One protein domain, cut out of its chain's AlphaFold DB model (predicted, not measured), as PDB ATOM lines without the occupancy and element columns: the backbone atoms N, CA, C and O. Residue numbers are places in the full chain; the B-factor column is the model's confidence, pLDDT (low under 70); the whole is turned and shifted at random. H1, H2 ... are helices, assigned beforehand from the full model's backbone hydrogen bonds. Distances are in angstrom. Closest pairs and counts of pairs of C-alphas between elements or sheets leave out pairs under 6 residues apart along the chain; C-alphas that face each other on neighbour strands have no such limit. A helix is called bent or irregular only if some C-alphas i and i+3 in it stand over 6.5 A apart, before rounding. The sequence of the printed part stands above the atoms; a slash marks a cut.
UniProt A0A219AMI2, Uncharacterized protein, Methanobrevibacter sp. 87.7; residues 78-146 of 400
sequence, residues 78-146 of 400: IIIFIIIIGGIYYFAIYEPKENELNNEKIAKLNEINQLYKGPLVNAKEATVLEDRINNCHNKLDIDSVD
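What this domain is: This is residues 78 to 146 of the 400 residues of an uncharacterized protein of Methanobrevibacter sp. 87.7 (UniProt A0A219AMI2). A long bent helix, H1, sticks out free with residues 78 to 96; H2 folds back along its arm H1b, a hairpin, and H3 packs on H1b. The 69 printed residues have three named helices: all helix. The whole is extended, radius of gyration of the C-alphas 17.3 A, spans 60 by 17 by 16 A.

How they stand to each other: H1, residues 78 to 115, is one helix by hydrogen bonds but bent into arms H1a, 78 to 92, and H1b, 95 to 115: C-alphas 92 and 95 are 6.9 A apart. H1b touches H2, residues 124 to 134, with 105 to 112 alone, opposite ways at a shallow tilt of 13 degrees, closest C-alphas 105 and 133, 6.2 A. With 101 to 108 alone it touches H3, residues 139 to 143, closest C-alphas 101 and 139, 6.1 A. In H1a, H1b, H2 and H3 every O i to N i+4 pair is within hydrogen-bond range.

Where its parts are: H1a, 20.6 A long, begins at C-alpha 78 (30.055, 98.272, -146.564); H1b measures 30.5 A; H3 ends at C-alpha 143 (-0.632, 74.595, -130.577).

The domain as a whole: The printed part has no cut; no printed residue has pLDDT under 70.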
ATOM      1  N   ILE A  78      31.083  98.266-147.620       88.56
ATOM      2  CA  ILE A  78      30.055  98.272-146.564       88.56
ATOM      3  C   ILE A  78      28.703  97.781-147.101       88.56
ATOM      4  O   ILE A  78      28.046  96.972-146.450       88.56
ATOM      5  N   ILE A  79      28.288  98.219-148.296       89.50
ATOM      6  CA  ILE A  79      27.024  97.775-148.911       89.50
ATOM      7  C   ILE A  79      27.052  96.267-149.188       89.50
ATOM      8  O   ILE A  79      26.101  95.562-148.854       89.50
ATOM      9  N   ILE A  80      28.151  95.760-149.755       89.38
ATOM     10  CA  ILE A  80      28.335  94.323-150.005       89.38
ATOM     11  C   ILE A  80      28.290  93.541-148.688       89.38
ATOM     12  O   ILE A  80      27.620  92.515-148.602       89.38
ATOM     13  N   PHE A  81      28.942  94.049-147.644       91.38
ATOM     14  CA  PHE A  81      28.965  93.416-146.329       91.38
ATOM     15  C   PHE A  81      27.571  93.342-145.683       91.38
ATOM     16  O   PHE A  81      27.211  92.303-145.136       91.38
ATOM     17  N   ILE A  82      26.744  94.386-145.815       88.69
ATOM     18  CA  ILE A  82      25.343  94.379-145.349       88.69
ATOM     19  C   ILE A  82      24.512  93.331-146.099       88.69
ATOM     20  O   ILE A  82      23.725  92.623-145.475       88.69
ATOM     21  N   ILE A  83      24.693  93.199-147.418       88.62
ATOM     22  CA  ILE A  83      23.990  92.184-148.219       88.62
ATOM     23  C   ILE A  83      24.409  90.774-147.786       88.62
ATOM     24  O   ILE A  83      23.552  89.905-147.651       88.62
ATOM     25  N   ILE A  84      25.699  90.548-147.518       88.62
ATOM     26  CA  ILE A  84      26.210  89.253-147.045       88.62
ATOM     27  C   ILE A  84      25.661  88.926-145.652       88.62
ATOM     28  O   ILE A  84      25.157  87.825-145.455       88.62
ATOM     29  N   ILE A  85      25.691  89.868-144.702       86.94
ATOM     30  CA  ILE A  85      25.111  89.666-143.363       86.94
ATOM     31  C   ILE A  85      23.606  89.410-143.455       86.94
ATOM     32  O   ILE A  85      23.104  88.503-142.796       86.94
ATOM     33  N   GLY A  86      22.890  90.172-144.285       82.06
ATOM     34  CA  GLY A  86      21.466  89.962-144.534       82.06
ATOM     35  C   GLY A  86      21.181  88.584-145.133       82.06
ATOM     36  O   GLY A  86      20.246  87.918-144.701       82.06
ATOM     37  N   GLY A  87      22.024  88.124-146.062       81.88
ATOM     38  CA  GLY A  87      21.962  86.778-146.629       81.88
ATOM     39  C   GLY A  87      22.215  85.690-145.585       81.88
ATOM     40  O   GLY A  87      21.423  84.762-145.475       81.88
ATOM     41  N   ILE A  88      23.258  85.829-144.762       82.94
ATOM     42  CA  ILE A  88      23.559  84.882-143.677       82.94
ATOM     43  C   ILE A  88      22.410  84.841-142.666       82.94
ATOM     44  O   ILE A  88      21.984  83.758-142.286       82.94
ATOM     45  N   TYR A  89      21.858  85.988-142.261       85.62
ATOM     46  CA  TYR A  89      20.696  86.041-141.369       85.62
ATOM     47  C   TYR A  89      19.464  85.366-141.988       85.62
ATOM     48  O   TYR A  89      18.772  84.595-141.320       85.62
ATOM     49  N   TYR A  90      19.203  85.630-143.270       86.00
ATOM     50  CA  TYR A  90      18.081  85.041-143.988       86.00
ATOM     51  C   TYR A  90      18.180  83.508-144.028       86.00
ATOM     52  O   TYR A  90      17.257  82.833-143.579       86.00
ATOM     53  N   PHE A  91      19.316  82.967-144.478       82.31
ATOM     54  CA  PHE A  91      19.518  81.521-144.627       82.31
ATOM     55  C   PHE A  91      19.728  80.791-143.290       82.31
ATOM     56  O   PHE A  91      19.272  79.664-143.131       82.31
ATOM     57  N   ALA A  92      20.404  81.401-142.309       77.50
ATOM     58  CA  ALA A  92      20.720  80.727-141.045       77.50
ATOM     59  C   ALA A  92      19.606  80.830-139.990       77.50
ATOM     60  O   ALA A  92      19.564  80.005-139.081       77.50
ATOM     61  N   ILE A  93      18.740  81.851-140.056       79.06
ATOM     62  CA  ILE A  93      17.754  82.130-138.996       79.06
ATOM     63  C   ILE A  93      16.329  82.241-139.540       79.06
ATOM     64  O   ILE A  93      15.425  81.664-138.943       79.06
ATOM     65  N   TYR A  94      16.093  82.995-140.615       81.19
ATOM     66  CA  TYR A  94      14.727  83.273-141.080       81.19
ATOM     67  C   TYR A  94      14.095  82.074-141.801       81.19
ATOM     68  O   TYR A  94      13.033  81.607-141.400       81.19
ATOM     69  N   GLU A  95      14.767  81.536-142.818       82.69
ATOM     70  CA  GLU A  95      14.298  80.381-143.592       82.69
ATOM     71  C   GLU A  95      14.000  79.132-142.738       82.69
ATOM     72  O   GLU A  95      12.899  78.591-142.869       82.69
ATOM     73  N   PRO A  96      14.882  78.673-141.821       81.12
ATOM     74  CA  PRO A  96      14.571  77.508-140.994       81.12
ATOM     75  C   PRO A  96      13.363  77.733-140.073       81.12
ATOM     76  O   PRO A  96      12.574  76.810-139.892       81.12
ATOM     77  N   LYS A  97      13.166  78.951-139.545       81.62
ATOM     78  CA  LYS A  97      12.006  79.287-138.696       81.62
ATOM     79  C   LYS A  97      10.688  79.297-139.468       81.62
ATOM     80  O   LYS A  97       9.684  78.802-138.966       81.62
ATOM     81  N   GLU A  98      10.685  79.845-140.680       83.38
ATOM     82  CA  GLU A  98       9.506  79.827-141.555       83.38
ATOM     83  C   GLU A  98       9.159  78.399-141.999       83.38
ATOM     84  O   GLU A  98       7.986  78.028-142.035       83.38
ATOM     85  N   ASN A  99      10.168  77.574-142.287       85.94
ATOM     86  CA  ASN A  99       9.965  76.166-142.630       85.94
ATOM     87  C   ASN A  99       9.382  75.373-141.454       85.94
ATOM     88  O   ASN A  99       8.439  74.611-141.649       85.94
ATOM     89  N   GLU A 100       9.893  75.578-140.238       87.81
ATOM     90  CA  GLU A 100       9.341  74.960-139.028       87.81
ATOM     91  C   GLU A 100       7.873  75.366-138.818       87.81
ATOM     92  O   GLU A 100       7.016  74.497-138.674       87.81
ATOM     93  N   LEU A 101       7.553  76.662-138.909       89.62
ATOM     94  CA  LEU A 101       6.178  77.153-138.777       89.62
ATOM     95  C   LEU A 101       5.236  76.550-139.831       89.62
ATOM     96  O   LEU A 101       4.116  76.158-139.508       89.62
ATOM     97  N   ASN A 102       5.674  76.475-141.089       91.19
ATOM     98  CA  ASN A 102       4.871  75.897-142.166       91.19
ATOM     99  C   ASN A 102       4.646  74.394-141.970       91.19
ATOM    100  O   ASN A 102       3.539  73.917-142.211       91.19
ATOM    101  N   ASN A 103       5.651  73.660-141.486       91.56
ATOM    102  CA  ASN A 103       5.506  72.242-141.167       91.56
ATOM    103  C   ASN A 103       4.482  72.019-140.045       91.56
ATOM    104  O   ASN A 103       3.628  71.145-140.178       91.56
ATOM    105  N   GLU A 104       4.505  72.843-138.993       93.25
ATOM    106  CA  GLU A 104       3.513  72.789-137.909       93.25
ATOM    107  C   GLU A 104       2.098  73.121-138.408       93.25
ATOM    108  O   GLU A 104       1.133  72.441-138.056       93.25
ATOM    109  N   LYS A 105       1.952  74.112-139.303       94.81
ATOM    110  CA  LYS A 105       0.658  74.401-139.951       94.81
ATOM    111  C   LYS A 105       0.150  73.203-140.742       94.81
ATOM    112  O   LYS A 105      -1.012  72.838-140.604       94.81
ATOM    113  N   ILE A 106       1.009  72.583-141.551       94.31
ATOM    114  CA  ILE A 106       0.652  71.398-142.341       94.31
ATOM    115  C   ILE A 106       0.247  70.243-141.419       94.31
ATOM    116  O   ILE A 106      -0.775  69.607-141.665       94.31
ATOM    117  N   ALA A 107       0.989  69.998-140.336       94.19
ATOM    118  CA  ALA A 107       0.656  68.966-139.358       94.19
ATOM    119  C   ALA A 107      -0.724  69.208-138.722       94.19
ATOM    120  O   ALA A 107      -1.547  68.294-138.669       94.19
ATOM    121  N   LYS A 108      -1.019  70.451-138.324       94.94
ATOM    122  CA  LYS A 108      -2.307  70.816-137.721       94.94
ATOM    123  C   LYS A 108      -3.473  70.761-138.715       94.94
ATOM    124  O   LYS A 108      -4.569  70.343-138.361       94.94
ATOM    125  N   LEU A 109      -3.244  71.127-139.976       95.62
ATOM    126  CA  LEU A 109      -4.234  70.957-141.046       95.62
ATOM    127  C   LEU A 109      -4.498  69.473-141.338       95.62
ATOM    128  O   LEU A 109      -5.638  69.088-141.584       95.62
ATOM    129  N   ASN A 110      -3.477  68.620-141.256       94.62
ATOM    130  CA  ASN A 110      -3.663  67.176-141.376       94.62
ATOM    131  C   ASN A 110      -4.497  66.609-140.216       94.62
ATOM    132  O   ASN A 110      -5.320  65.732-140.455       94.62
ATOM    133  N   GLU A 111      -4.346  67.138-138.998       94.62
ATOM    134  CA  GLU A 111      -5.209  66.793-137.858       94.62
ATOM    135  C   GLU A 111      -6.682  67.130-138.149       94.62
ATOM    136  O   GLU A 111      -7.563  66.295-137.935       94.62
ATOM    137  N   ILE A 112      -6.957  68.308-138.729       96.00
ATOM    138  CA  ILE A 112      -8.306  68.666-139.199       96.00
ATOM    139  C   ILE A 112      -8.797  67.657-140.234       96.00
ATOM    140  O   ILE A 112      -9.893  67.136-140.077       96.00
ATOM    141  N   ASN A 113      -7.996  67.332-141.250       93.44
ATOM    142  CA  ASN A 113      -8.396  66.393-142.303       93.44
ATOM    143  C   ASN A 113      -8.667  64.971-141.774       93.44
ATOM    144  O   ASN A 113      -9.500  64.251-142.322       93.44
ATOM    145  N   GLN A 114      -7.983  64.554-140.704       93.62
ATOM    146  CA  GLN A 114      -8.229  63.267-140.046       93.62
ATOM    147  C   GLN A 114      -9.556  63.250-139.279       93.62
ATOM    148  O   GLN A 114     -10.260  62.234-139.285       93.62
ATOM    149  N   LEU A 115      -9.891  64.366-138.627       95.25
ATOM    150  CA  LEU A 115     -11.116  64.524-137.848       95.25
ATOM    151  C   LEU A 115     -12.326  64.794-138.752       95.25
ATOM    152  O   LEU A 115     -13.349  64.134-138.619       95.25
ATOM    153  N   TYR A 116     -12.227  65.723-139.695       94.81
ATOM    154  CA  TYR A 116     -13.306  66.147-140.586       94.81
ATOM    155  C   TYR A 116     -13.279  65.372-141.901       94.81
ATOM    156  O   TYR A 116     -12.807  65.848-142.931       94.81
ATOM    157  N   LYS A 117     -13.834  64.160-141.872       91.50
ATOM    158  CA  LYS A 117     -13.953  63.286-143.046       91.50
ATOM    159  C   LYS A 117     -15.392  62.878-143.341       91.50
ATOM    160  O   LYS A 117     -16.312  63.160-142.572       91.50
ATOM    161  N   GLY A 118     -15.589  62.251-144.503       89.81
ATOM    162  CA  GLY A 118     -16.894  61.821-145.006       89.81
ATOM    163  C   GLY A 118     -17.958  62.932-144.941       89.81
ATOM    164  O   GLY A 118     -17.810  63.951-145.618       89.81
ATOM    165  N   PRO A 119     -19.027  62.774-144.141       91.06
ATOM    166  CA  PRO A 119     -20.137  63.727-144.067       91.06
ATOM    167  C   PRO A 119     -19.759  65.099-143.485       91.06
ATOM    168  O   PRO A 119     -20.478  66.066-143.733       91.06
ATOM    169  N   LEU A 120     -18.654  65.206-142.734       94.19
ATOM    170  CA  LEU A 120     -18.233  66.454-142.086       94.19
ATOM    171  C   LEU A 120     -17.102  67.196-142.818       94.19
ATOM    172  O   LEU A 120     -16.680  68.242-142.339       94.19
ATOM    173  N   VAL A 121     -16.655  66.735-143.995       92.50
ATOM    174  CA  VAL A 121     -15.578  67.403-144.772       92.50
ATOM    175  C   VAL A 121     -15.890  68.877-145.046       92.50
ATOM    176  O   VAL A 121     -15.023  69.733-144.951       92.50
ATOM    177  N   ASN A 122     -17.149  69.189-145.362       90.06
ATOM    178  CA  ASN A 122     -17.584  70.550-145.691       90.06
ATOM    179  C   ASN A 122     -18.198  71.283-144.488       90.06
ATOM    180  O   ASN A 122     -18.986  72.217-144.663       90.06
ATOM    181  N   ALA A 123     -17.908  70.838-143.263       93.75
ATOM    182  CA  ALA A 123     -18.398  71.511-142.073       93.75
ATOM    183  C   ALA A 123     -17.848  72.942-142.017       93.75
ATOM    184  O   ALA A 123     -16.651  73.181-142.173       93.75
ATOM    185  N   LYS A 124     -18.723  73.914-141.735       94.38
ATOM    186  CA  LYS A 124     -18.321  75.322-141.582       94.38
ATOM    187  C   LYS A 124     -17.206  75.479-140.540       94.38
ATOM    188  O   LYS A 124     -16.295  76.275-140.737       94.38
ATOM    189  N   GLU A 125     -17.263  74.704-139.463       93.56
ATOM    190  CA  GLU A 125     -16.272  74.758-138.386       93.56
ATOM    191  C   GLU A 125     -14.873  74.340-138.857       93.56
ATOM    192  O   GLU A 125     -13.899  74.990-138.487       93.56
ATOM    193  N   ALA A 126     -14.770  73.344-139.747       93.81
ATOM    194  CA  ALA A 126     -13.500  72.947-140.355       93.81
ATOM    195  C   ALA A 126     -12.852  74.133-141.084       93.81
ATOM    196  O   ALA A 126     -11.714  74.487-140.792       93.81
ATOM    197  N   THR A 127     -13.619  74.841-141.924       93.75
ATOM    198  CA  THR A 127     -13.111  76.019-142.654       93.75
ATOM    199  C   THR A 127     -12.659  77.152-141.725       93.75
ATOM    200  O   THR A 127     -11.647  77.801-141.981       93.75
ATOM    201  N   VAL A 128     -13.362  77.368-140.606       95.31
ATOM    202  CA  VAL A 128     -12.985  78.371-139.595       95.31
ATOM    203  C   VAL A 128     -11.674  77.991-138.901       95.31
ATOM    204  O   VAL A 128     -10.827  78.858-138.668       95.31
ATOM    205  N   LEU A 129     -11.484  76.709-138.580       95.06
ATOM    206  CA  LEU A 129     -10.258  76.208-137.958       95.06
ATOM    207  C   LEU A 129      -9.068  76.259-138.928       95.06
ATOM    208  O   LEU A 129      -7.988  76.696-138.530       95.06
ATOM    209  N   GLU A 130      -9.267  75.906-140.199       94.88
ATOM    210  CA  GLU A 130      -8.251  76.033-141.252       94.88
ATOM    211  C   GLU A 130      -7.791  77.485-141.429       94.88
ATOM    212  O   GLU A 130      -6.590  77.773-141.418       94.88
ATOM    213  N   ASP A 131      -8.735  78.426-141.533       95.00
ATOM    214  CA  ASP A 131      -8.427  79.855-141.624       95.00
ATOM    215  C   ASP A 131      -7.668  80.344-140.383       95.00
ATOM    216  O   ASP A 131      -6.721  81.130-140.498       95.00
ATOM    217  N   ARG A 132      -8.034  79.869-139.186       94.06
ATOM    218  CA  ARG A 132      -7.334  80.218-137.944       94.06
ATOM    219  C   ARG A 132      -5.882  79.729-137.958       94.06
ATOM    220  O   ARG A 132      -4.997  80.530-137.678       94.06
ATOM    221  N   ILE A 133      -5.632  78.475-138.339       94.81
ATOM    222  CA  ILE A 133      -4.275  77.898-138.427       94.81
ATOM    223  C   ILE A 133      -3.424  78.649-139.454       94.81
ATOM    224  O   ILE A 133      -2.269  78.995-139.190       94.81
ATOM    225  N   ASN A 134      -3.998  78.960-140.618       92.94
ATOM    226  CA  ASN A 134      -3.292  79.682-141.675       92.94
ATOM    227  C   ASN A 134      -2.836  81.080-141.222       92.94
ATOM    228  O   ASN A 134      -1.755  81.531-141.622       92.94
ATOM    229  N   ASN A 135      -3.608  81.726-140.344       93.88
ATOM    230  CA  ASN A 135      -3.314  83.048-139.792       93.88
ATOM    231  C   ASN A 135      -2.382  83.043-138.562       93.88
ATOM    232  O   ASN A 135      -2.000  84.120-138.113       93.88
ATOM    233  N   CYS A 136      -1.974  81.885-138.029       92.31
ATOM    234  CA  CYS A 136      -1.030  81.827-136.907       92.31
ATOM    235  C   CYS A 136       0.369  82.339-137.298       92.31
ATOM    236  O   CYS A 136       0.846  82.103-138.418       92.31
ATOM    237  N   HIS A 137       1.043  83.009-136.357       90.38
ATOM    238  CA  HIS A 137       2.341  83.659-136.588       90.38
ATOM    239  C   HIS A 137       3.515  82.966-135.893       90.38
ATOM    240  O   HIS A 137       4.668  83.243-136.214       90.38
ATOM    241  N   ASN A 138       3.242  82.084-134.936       88.69
ATOM    242  CA  ASN A 138       4.253  81.320-134.220       88.69
ATOM    243  C   ASN A 138       3.703  79.931-133.844       88.69
ATOM    244  O   ASN A 138       2.504  79.675-133.969       88.69
ATOM    245  N   LYS A 139       4.581  79.038-133.379       89.81
ATOM    246  CA  LYS A 139       4.219  77.666-132.998       89.81
ATOM    247  C   LYS A 139       3.233  77.598-131.823       89.81
ATOM    248  O   LYS A 139       2.277  76.837-131.889       89.81
ATOM    249  N   LEU A 140       3.398  78.444-130.803       87.75
ATOM    250  CA  LEU A 140       2.491  78.487-129.645       87.75
ATOM    251  C   LEU A 140       1.056  78.849-130.056       87.75
ATOM    252  O   LEU A 140       0.101  78.293-129.517       87.75
ATOM    253  N   ASP A 141       0.895  79.742-131.036       90.50
ATOM    254  CA  ASP A 141      -0.419  80.091-131.577       90.50
ATOM    255  C   ASP A 141      -1.075  78.879-132.252       90.50
ATOM    256  O   ASP A 141      -2.272  78.666-132.072       90.50
ATOM    257  N   ILE A 142      -0.309  78.079-133.010       92.19
ATOM    258  CA  ILE A 142      -0.799  76.860-133.679       92.19
ATOM    259  C   ILE A 142      -1.218  75.816-132.642       92.19
ATOM    260  O   ILE A 142      -2.330  75.295-132.722       92.19
ATOM    261  N   ASP A 143      -0.370  75.568-131.643       89.56
ATOM    262  CA  ASP A 143      -0.632  74.595-130.577       89.56
ATOM    263  C   ASP A 143      -1.873  74.971-129.750       89.56
ATOM    264  O   ASP A 143      -2.585  74.102-129.247       89.56
ATOM    265  N   SER A 144      -2.184  76.270-129.649       92.31
ATOM    266  CA  SER A 144      -3.380  76.771-128.958       92.31
ATOM    267  C   SER A 144      -4.698  76.531-129.710       92.31
ATOM    268  O   SER A 144      -5.780  76.735-129.146       92.31
ATOM    269  N   VAL A 145      -4.641  76.151-130.992       94.06
ATOM    270  CA  VAL A 145      -5.839  75.852-131.780       94.06
ATOM    271  C   VAL A 145      -6.341  74.455-131.421       94.06
ATOM    272  O   VAL A 145      -5.825  73.442-131.889       94.06
ATOM    273  N   ASP A 146      -7.389  74.409-130.601       93.94
ATOM    274  CA  ASP A 146      -8.110  73.176-130.293       93.94
ATOM    275  C   ASP A 146      -9.013  72.777-131.465       93.94
ATOM    276  O   ASP A 146     -10.021  73.429-131.749       93.94
TER     277      ASP A 146